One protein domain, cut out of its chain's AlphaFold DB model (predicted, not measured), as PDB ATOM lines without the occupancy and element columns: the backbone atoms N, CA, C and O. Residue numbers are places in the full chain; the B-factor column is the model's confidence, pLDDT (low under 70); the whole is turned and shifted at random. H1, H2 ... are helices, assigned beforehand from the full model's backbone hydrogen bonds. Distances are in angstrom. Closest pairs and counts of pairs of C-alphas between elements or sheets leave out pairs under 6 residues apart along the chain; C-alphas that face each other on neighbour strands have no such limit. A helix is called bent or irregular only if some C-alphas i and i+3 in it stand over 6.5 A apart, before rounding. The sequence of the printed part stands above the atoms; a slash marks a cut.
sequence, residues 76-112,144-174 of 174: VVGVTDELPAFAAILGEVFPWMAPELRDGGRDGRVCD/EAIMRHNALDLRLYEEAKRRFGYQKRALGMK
ATOM      1  N   VAL A  76      21.482  13.021  50.639       94.12
ATOM      2  CA  VAL A  76      21.023  13.727  49.439       94.12
ATOM      3  C   VAL A  76      19.582  13.327  49.161       94.12
ATOM      4  O   VAL A  76      19.274  12.140  49.087       94.12
ATOM      5  N   VAL A  77      18.712  14.317  48.995       95.19
ATOM      6  CA  VAL A  77      17.342  14.121  48.508       95.19
ATOM      7  C   VAL A  77      17.289  14.514  47.036       95.19
ATOM      8  O   VAL A  77      18.002  15.427  46.618       95.19
ATOM      9  N   GLY A  78      16.476  13.803  46.261       93.38
ATOM     10  CA  GLY A  78      16.180  14.086  44.862       93.38
ATOM     11  C   GLY A  78      14.678  14.032  44.616       93.38
ATOM     12  O   GLY A  78      13.952  13.394  45.376       93.38
ATOM     13  N   VAL A  79      14.224  14.696  43.554       92.75
ATOM     14  CA  VAL A  79      12.833  14.644  43.084       92.75
ATOM     15  C   VAL A  79      12.808  14.195  41.626       92.75
ATOM     16  O   VAL A  79      13.675  14.577  40.839       92.75
ATOM     17  N   THR A  80      11.827  13.367  41.271       88.19
ATOM     18  CA  THR A  80      11.709  12.769  39.930       88.19
ATOM     19  C   THR A  80      11.492  13.808  38.834       88.19
ATOM     20  O   THR A  80      11.979  13.640  37.721       88.19
ATOM     21  N   ASP A  81      10.839  14.922  39.156       87.00
ATOM     22  CA  ASP A  81      10.540  15.977  38.179       87.00
ATOM     23  C   ASP A  81      11.789  16.778  37.771       87.00
ATOM     24  O   ASP A  81      11.780  17.499  36.778       87.00
ATOM     25  N   GLU A  82      12.890  16.633  38.518       88.94
ATOM     26  CA  GLU A  82      14.159  17.326  38.286       88.94
ATOM     27  C   GLU A  82      15.358  16.355  38.292       88.94
ATOM     28  O   GLU A  82      16.445  16.688  38.777       88.94
ATOM     29  N   LEU A  83      15.184  15.146  37.740       86.75
ATOM     30  CA  LEU A  83      16.230  14.109  37.685       86.75
ATOM     31  C   LEU A  83      17.602  14.602  37.180       86.75
ATOM     32  O   LEU A  83      18.602  14.254  37.813       86.75
ATOM     33  N   PRO A  84      17.707  15.432  36.119       85.44
ATOM     34  CA  PRO A  84      19.002  15.960  35.685       85.44
ATOM     35  C   PRO A  84      19.714  16.788  36.764       85.44
ATOM     36  O   PRO A  84      20.920  16.645  36.966       85.44
ATOM     37  N   ALA A  85      18.974  17.624  37.501       89.12
ATOM     38  CA  ALA A  85      19.538  18.406  38.596       89.12
ATOM     39  C   ALA A  85      19.948  17.500  39.764       89.12
ATOM     40  O   ALA A  85      21.007  17.695  40.355       89.12
ATOM     41  N   PHE A  86      19.154  16.469  40.066       90.69
ATOM     42  CA  PHE A  86      19.506  15.489  41.091       90.69
ATOM     43  C   PHE A  86      20.796  14.728  40.754       90.69
ATOM     44  O   PHE A  86      21.669  14.618  41.615       90.69
ATOM     45  N   ALA A  87      20.962  14.270  39.510       86.44
ATOM     46  CA  ALA A  87      22.187  13.610  39.060       86.44
ATOM     47  C   ALA A  87      23.419  14.522  39.205       86.44
ATOM     48  O   ALA A  87      24.467  14.084  39.677       86.44
ATOM     49  N   ALA A  88      23.277  15.809  38.877       85.75
ATOM     50  CA  ALA A  88      24.345  16.782  39.067       85.75
ATOM     51  C   ALA A  88      24.687  16.984  40.557       85.75
ATOM     52  O   ALA A  88      25.861  16.982  40.918       85.75
ATOM     53  N   ILE A  89      23.687  17.081  41.442       90.25
ATOM     54  CA  ILE A  89      23.906  17.163  42.899       90.25
ATOM     55  C   ILE A  89      24.633  15.916  43.412       90.25
ATOM     56  O   ILE A  89      25.562  16.034  44.210       90.25
ATOM     57  N   LEU A  90      24.233  14.724  42.959       89.25
ATOM     58  CA  LEU A  90      24.912  13.481  43.320       89.25
ATOM     59  C   LEU A  90      26.377  13.493  42.890       89.25
ATOM     60  O   LEU A  90      27.217  13.065  43.671       89.25
ATOM     61  N   GLY A  91      26.689  14.014  41.702       84.62
ATOM     62  CA  GLY A  91      28.068  14.155  41.238       84.62
ATOM     63  C   GLY A  91      28.913  15.107  42.087       84.62
ATOM     64  O   GLY A  91      30.095  14.851  42.286       84.62
ATOM     65  N   GLU A  92      28.319  16.162  42.643       87.06
ATOM     66  CA  GLU A  92      29.026  17.089  43.538       87.06
ATOM     67  C   GLU A  92      29.230  16.496  44.946       87.06
ATOM     68  O   GLU A  92      30.290  16.661  45.549       87.06
ATOM     69  N   VAL A  93      28.237  15.775  45.484       88.06
ATOM     70  CA  VAL A  93      28.312  15.182  46.837       88.06
ATOM     71  C   VAL A  93      29.122  13.883  46.854       88.06
ATOM     72  O   VAL A  93      29.875  13.620  47.793       88.06
ATOM     73  N   PHE A  94      28.978  13.069  45.813       87.25
ATOM     74  CA  PHE A  94      29.638  11.783  45.636       87.25
ATOM     75  C   PHE A  94      30.368  11.780  44.286       87.25
ATOM     76  O   PHE A  94      29.841  11.253  43.308       87.25
ATOM     77  N   PRO A  95      31.599  12.321  44.205       81.81
ATOM     78  CA  PRO A  95      32.306  12.505  42.933       81.81
ATOM     79  C   PRO A  95      32.450  11.245  42.076       81.81
ATOM     80  O   PRO A  95      32.473  11.330  40.855       81.81
ATOM     81  N   TRP A  96      32.493  10.055  42.682       77.31
ATOM     82  CA  TRP A  96      32.540   8.783  41.948       77.31
ATOM     83  C   TRP A  96      31.223   8.411  41.244       77.31
ATOM     84  O   TRP A  96      31.210   7.478  40.447       77.31
ATOM     85  N   MET A  97      30.123   9.102  41.556       76.06
ATOM     86  CA  MET A  97      28.826   8.998  40.882       76.06
ATOM     87  C   MET A  97      28.625  10.098  39.836       76.06
ATOM     88  O   MET A  97      27.596  10.101  39.162       76.06
ATOM     89  N   ALA A  98      29.562  11.043  39.713       72.75
ATOM     90  CA  ALA A  98      29.456  12.102  38.727       72.75
ATOM     91  C   ALA A  98      29.447  11.498  37.311       72.75
ATOM     92  O   ALA A  98      30.268  10.621  37.022       72.75
ATOM     93  N   PRO A  99      28.583  11.995  36.407       65.12
ATOM     94  CA  PRO A  99      28.640  11.624  34.994       65.12
ATOM     95  C   PRO A  99      30.014  11.936  34.387       65.12
ATOM     96  O   PRO A  99      30.466  11.248  33.480       65.12
ATOM     97  N   GLU A 100      30.706  12.946  34.924       65.62
ATOM     98  CA  GLU A 100      32.036  13.369  34.495       65.62
ATOM     99  C   GLU A 100      32.967  13.557  35.703       65.62
ATOM    100  O   GLU A 100      32.679  14.325  36.623       65.62
ATOM    101  N   LEU A 101      34.122  12.882  35.701       59.84
ATOM    102  CA  LEU A 101      35.149  13.040  36.738       59.84
ATOM    103  C   LEU A 101      36.029  14.259  36.435       59.84
ATOM    104  O   LEU A 101      36.981  14.162  35.659       59.84
ATOM    105  N   ARG A 102      35.734  15.394  37.076       57.22
ATOM    106  CA  ARG A 102      36.398  16.683  36.809       57.22
ATOM    107  C   ARG A 102      37.898  16.739  37.148       57.22
ATOM    108  O   ARG A 102      38.611  17.466  36.470       57.22
ATOM    109  N   ASP A 103      38.396  15.933  38.097       55.28
ATOM    110  CA  ASP A 103      39.757  16.095  38.661       55.28
ATOM    111  C   ASP A 103      40.592  14.799  38.793       55.28
ATOM    112  O   ASP A 103      41.425  14.663  39.691       55.28
ATOM    113  N   GLY A 104      40.419  13.806  37.913       49.62
ATOM    114  CA  GLY A 104      41.272  12.605  38.001       49.62
ATOM    115  C   GLY A 104      40.973  11.438  37.068       49.62
ATOM    116  O   GLY A 104      41.728  10.463  37.050       49.62
ATOM    117  N   GLY A 105      39.909  11.513  36.268       50.22
ATOM    118  CA  GLY A 105      39.667  10.534  35.218       50.22
ATOM    119  C   GLY A 105      40.640  10.763  34.067       50.22
ATOM    120  O   GLY A 105      40.490  11.727  33.319       50.22
ATOM    121  N   ARG A 106      41.632   9.881  33.892       46.25
ATOM    122  CA  ARG A 106      42.351   9.801  32.611       46.25
ATOM    123  C   ARG A 106      41.290   9.671  31.508       46.25
ATOM    124  O   ARG A 106      40.482   8.746  31.546       46.25
ATOM    125  N   ASP A 107      41.305  10.606  30.564       54.81
ATOM    126  CA  ASP A 107      40.574  10.576  29.286       54.81
ATOM    127  C   ASP A 107      39.158  11.183  29.223       54.81
ATOM    128  O   ASP A 107      38.469  10.925  28.241       54.81
ATOM    129  N   GLY A 108      38.701  11.998  30.185       54.56
ATOM    130  CA  GLY A 108      37.427  12.730  30.016       54.56
ATOM    131  C   GLY A 108      36.221  11.818  29.740       54.56
ATOM    132  O   GLY A 108      35.346  12.148  28.944       54.56
ATOM    133  N   ARG A 109      36.221  10.620  30.338       54.38
ATOM    134  CA  ARG A 109      35.181   9.613  30.112       54.38
ATOM    135  C   ARG A 109      33.883  10.078  30.760       54.38
ATOM    136  O   ARG A 109      33.811  10.167  31.984       54.38
ATOM    137  N   VAL A 110      32.892  10.346  29.918       59.94
ATOM    138  CA  VAL A 110      31.502  10.567  30.313       59.94
ATOM    139  C   VAL A 110      30.892   9.201  30.626       59.94
ATOM    140  O   VAL A 110      30.783   8.340  29.751       59.94
ATOM    141  N   CYS A 111      30.544   8.973  31.885       53.03
ATOM    142  CA  CYS A 111      29.690   7.872  32.298       53.03
ATOM    143  C   CYS A 111      28.238   8.303  32.083       53.03
ATOM    144  O   CYS A 111      27.574   8.747  33.019       53.03
ATOM    145  N   ASP A 112      27.746   8.178  30.849       55.59
ATOM    146  CA  ASP A 112      26.313   8.301  30.586       55.59
ATOM    147  C   ASP A 112      25.609   7.115  31.249       55.59
ATOM    148  O   ASP A 112      25.647   5.983  30.759       55.59
ATOM    149  N   GLU A 144      -9.067  12.435  44.078       88.75
ATOM    150  CA  GLU A 144      -9.439  12.693  45.467       88.75
ATOM    151  C   GLU A 144      -9.125  11.492  46.365       88.75
ATOM    152  O   GLU A 144      -8.537  11.659  47.438       88.75
ATOM    153  N   ALA A 145      -9.452  10.279  45.915       85.88
ATOM    154  CA  ALA A 145      -9.117   9.057  46.632       85.88
ATOM    155  C   ALA A 145      -7.598   8.924  46.823       85.88
ATOM    156  O   ALA A 145      -7.144   8.746  47.956       85.88
ATOM    157  N   ILE A 146      -6.801   9.089  45.760       85.69
ATOM    158  CA  ILE A 146      -5.332   9.038  45.823       85.69
ATOM    159  C   ILE A 146      -4.799  10.053  46.836       85.69
ATOM    160  O   ILE A 146      -4.001   9.679  47.699       85.69
ATOM    161  N   MET A 147      -5.252  11.309  46.771       88.44
ATOM    162  CA  MET A 147      -4.804  12.376  47.673       88.44
ATOM    163  C   MET A 147      -5.155  12.079  49.131       88.44
ATOM    164  O   MET A 147      -4.309  12.218  50.013       88.44
ATOM    165  N   ARG A 148      -6.387  11.634  49.391       88.81
ATOM    166  CA  ARG A 148      -6.862  11.289  50.738       88.81
ATOM    167  C   ARG A 148      -6.035  10.161  51.346       88.81
ATOM    168  O   ARG A 148      -5.653  10.220  52.511       88.81
ATOM    169  N   HIS A 149      -5.735   9.151  50.543       88.94
ATOM    170  CA  HIS A 149      -5.006   7.962  50.958       88.94
ATOM    171  C   HIS A 149      -3.483   8.160  51.057       88.94
ATOM    172  O   HIS A 149      -2.818   7.390  51.753       88.94
ATOM    173  N   ASN A 150      -2.945   9.210  50.429       93.62
ATOM    174  CA  ASN A 150      -1.519   9.552  50.412       93.62
ATOM    175  C   ASN A 150      -1.212  10.910  51.065       93.62
ATOM    176  O   ASN A 150      -0.214  11.557  50.745       93.62
ATOM    177  N   ALA A 151      -2.060  11.360  51.990       94.94
ATOM    178  CA  ALA A 151      -1.922  12.671  52.618       94.94
ATOM    179  C   ALA A 151      -0.569  12.876  53.334       94.94
ATOM    180  O   ALA A 151      -0.060  13.999  53.370       94.94
ATOM    181  N   LEU A 152       0.039  11.817  53.886       96.19
ATOM    182  CA  LEU A 152       1.355  11.915  54.528       96.19
ATOM    183  C   LEU A 152       2.474  11.992  53.494       96.19
ATOM    184  O   LEU A 152       3.370  12.820  53.643       96.19
ATOM    185  N   ASP A 153       2.376  11.219  52.411       96.38
ATOM    186  CA  ASP A 153       3.321  11.314  51.294       96.38
ATOM    187  C   ASP A 153       3.294  12.703  50.652       96.38
ATOM    188  O   ASP A 153       4.352  13.243  50.354       96.38
ATOM    189  N   LEU A 154       2.123  13.339  50.525       95.81
ATOM    190  CA  LEU A 154       2.029  14.722  50.042       95.81
ATOM    191  C   LEU A 154       2.784  15.702  50.954       95.81
ATOM    192  O   LEU A 154       3.542  16.546  50.472       95.81
ATOM    193  N   ARG A 155       2.627  15.574  52.280       96.69
ATOM    194  CA  ARG A 155       3.369  16.392  53.260       96.69
ATOM    195  C   ARG A 155       4.876  16.144  53.167       96.69
ATOM    196  O   ARG A 155       5.656  17.095  53.215       96.69
ATOM    197  N   LEU A 156       5.281  14.883  53.039       97.44
ATOM    198  CA  LEU A 156       6.682  14.492  52.926       97.44
ATOM    199  C   LEU A 156       7.314  15.016  51.632       97.44
ATOM    200  O   LEU A 156       8.424  15.546  51.661       97.44
ATOM    201  N   TYR A 157       6.604  14.893  50.513       96.88
ATOM    202  CA  TYR A 157       7.062  15.308  49.193       96.88
ATOM    203  C   TYR A 157       7.280  16.824  49.109       96.88
ATOM    204  O   TYR A 157       8.296  17.272  48.575       96.88
ATOM    205  N   GLU A 158       6.401  17.633  49.705       97.19
ATOM    206  CA  GLU A 158       6.600  19.087  49.754       97.19
ATOM    207  C   GLU A 158       7.834  19.481  50.583       97.19
ATOM    208  O   GLU A 158       8.611  20.355  50.178       97.19
ATOM    209  N   GLU A 159       8.100  18.788  51.694       97.44
ATOM    210  CA  GLU A 159       9.345  18.991  52.441       97.44
ATOM    211  C   GLU A 159      10.577  18.531  51.641       97.44
ATOM    212  O   GLU A 159      11.598  19.225  51.615       97.44
ATOM    213  N   ALA A 160      10.485  17.399  50.939       97.25
ATOM    214  CA  ALA A 160      11.549  16.898  50.074       97.25
ATOM    215  C   ALA A 160      11.889  17.896  48.958       97.25
ATOM    216  O   ALA A 160      13.066  18.194  48.750       97.25
ATOM    217  N   LYS A 161      10.882  18.504  48.314       96.94
ATOM    218  CA  LYS A 161      11.068  19.601  47.346       96.94
ATOM    219  C   LYS A 161      11.748  20.809  47.972       96.94
ATOM    220  O   LYS A 161      12.673  21.375  47.385       96.94
ATOM    221  N   ARG A 162      11.334  21.205  49.179       96.62
ATOM    222  CA  ARG A 162      11.954  22.322  49.904       96.62
ATOM    223  C   ARG A 162      13.438  22.054  50.167       96.62
ATOM    224  O   ARG A 162      14.272  22.927  49.905       96.62
ATOM    225  N   ARG A 163      13.772  20.844  50.627       95.50
ATOM    226  CA  ARG A 163      15.147  20.388  50.883       95.50
ATOM    227  C   ARG A 163      15.980  20.309  49.610       95.50
ATOM    228  O   ARG A 163      17.077  20.864  49.582       95.50
ATOM    229  N   PHE A 164      15.421  19.745  48.544       96.25
ATOM    230  CA  PHE A 164      16.042  19.727  47.224       96.25
ATOM    231  C   PHE A 164      16.365  21.145  46.736       96.25
ATOM    232  O   PHE A 164      17.478  21.427  46.293       96.25
ATOM    233  N   GLY A 165      15.442  22.089  46.935       96.00
ATOM    234  CA  GLY A 165      15.672  23.506  46.664       96.00
ATOM    235  C   GLY A 165      16.817  24.119  47.484       96.00
ATOM    236  O   GLY A 165      17.564  24.944  46.955       96.00
ATOM    237  N   TYR A 166      16.997  23.734  48.755       95.44
ATOM    238  CA  TYR A 166      18.168  24.154  49.540       95.44
ATOM    239  C   TYR A 166      19.469  23.557  48.993       95.44
ATOM    240  O   TYR A 166      20.447  24.291  48.879       95.44
ATOM    241  N   GLN A 167      19.475  22.273  48.615       95.00
ATOM    242  CA  GLN A 167      20.641  21.608  48.021       95.00
ATOM    243  C   GLN A 167      21.064  22.293  46.714       95.00
ATOM    244  O   GLN A 167      22.233  22.641  46.563       95.00
ATOM    245  N   LYS A 168      20.105  22.586  45.822       95.38
ATOM    246  CA  LYS A 168      20.353  23.349  44.587       95.38
ATOM    247  C   LYS A 168      20.996  24.704  44.879       95.38
ATOM    248  O   LYS A 168      22.041  25.025  44.319       95.38
ATOM    249  N   ARG A 169      20.423  25.477  45.811       94.81
ATOM    250  CA  ARG A 169      20.963  26.792  46.198       94.81
ATOM    251  C   ARG A 169      22.369  26.708  46.781       94.81
ATOM    252  O   ARG A 169      23.198  27.550  46.450       94.81
ATOM    253  N   ALA A 170      22.641  25.716  47.627       92.75
ATOM    254  CA  ALA A 170      23.961  25.517  48.222       92.75
ATOM    255  C   ALA A 170      25.041  25.242  47.160       92.75
ATOM    256  O   ALA A 170      26.185  25.649  47.338       92.75
ATOM    257  N   LEU A 171      24.658  24.613  46.047       90.38
ATOM    258  CA  LEU A 171      25.534  24.301  44.915       90.38
ATOM    259  C   LEU A 171      25.488  25.351  43.791       90.38
ATOM    260  O   LEU A 171      26.093  25.159  42.741       90.38
ATOM    261  N   GLY A 172      24.772  26.466  43.978       91.81
ATOM    262  CA  GLY A 172      24.649  27.515  42.959       91.81
ATOM    263  C   GLY A 172      23.838  27.108  41.720       91.81
ATOM    264  O   GLY A 172      23.939  27.765  40.683       91.81
ATOM    265  N   MET A 173      23.032  26.050  41.816       86.44
ATOM    266  CA  MET A 173      22.115  25.610  40.765       86.44
ATOM    267  C   MET A 173      20.847  26.473  40.766       86.44
ATOM    268  O   MET A 173      20.359  26.867  41.830       86.44
ATOM    269  N   LYS A 174      20.331  26.778  39.572       69.50
ATOM    270  CA  LYS A 174      19.075  27.517  39.380       69.50
ATOM    271  C   LYS A 174      17.896  26.555  39.326       69.50
ATOM    272  O   LYS A 174      18.030  25.535  38.621       69.50
TER     273      LYS A 174
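This is residues 76 to 112 and 144 to 174 of the 174 residues of the protein "Hypothetical protein" of Trieres chinensis (UniProt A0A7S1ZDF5). One long helix, H3, makes much of the length of a loose, drawn-out model: its first part, residues 151 to 156, sticks out together with the short helix H2 turned about square to it, and near its last turns a second helix, H1, runs at a slant. Beyond H1, at the far end from H2, a stretch with no named element, residues 94 to 112, folds back on itself as a loop. The printed part has 68 residues with three named helices, H1, H2 and H3 in chain order, and no named strand; the class is all helix. The whole is loose, with a radius of gyration of the C-alphas of 15.8 A, and spans 53 by 23 by 17 A.

Find C-alpha 151 at (-1.922, 12.671, 52.618); from there H3, residues 151 to 170, runs 29.2 A to C-alpha 170 at (23.961, 25.517, 48.222). Just before it, look for H2, residues 144 to 149, which begins at C-alpha 144 at (-9.439, 12.693, 45.467) and is 8.5 A long. H1, residues 80 to 93, begins at C-alpha 80 at (11.709, 12.769, 39.930) and is 18.1 A long; it is irregular, with C-alphas 81 and 84 standing 8.8 A apart, and its line is a rough one.

Start at H3 and look at Lys 168: its C-alpha and that of Ile 89 in H1 are 7.3 A apart, the closest of the two helices. H1 and H3 only just touch, with 3 pairs of C-alphas within 8 A, through residues 85 to 89 of H1 and 167 to 168 of H3 alone. They run the same way at a steep tilt of 45 degrees. At the other end of H3, a tight link of 1 residue joins it to H2. H2 and H3 are close but not clearly touching and about perpendicular, at 84 degrees; their closest C-alphas, those of Met 147 and Leu 154, are 7.6 A apart. H1 and H2 are apart. In the backbones of H2 and H3 every O i to N i+4 pair is within hydrogen-bond range; in H1 it is 8 of 10.

The two C-alphas farthest apart are those of Arg 106 and Glu 144, at 53.4 A. Residues 144 to 156 stand free; the body without them spans 41 by 19 by 17 A. The link from H1 to H2 runs across the cut, where residues 113 to 143 are not printed; C-alphas 112 and 144 are 39.0 A apart across it. Look in the B-factor column for the pLDDT: its mean over the printed part is 83.2, and it is under 70 at residues 99 to 112 and residue 174, the chain's last residue.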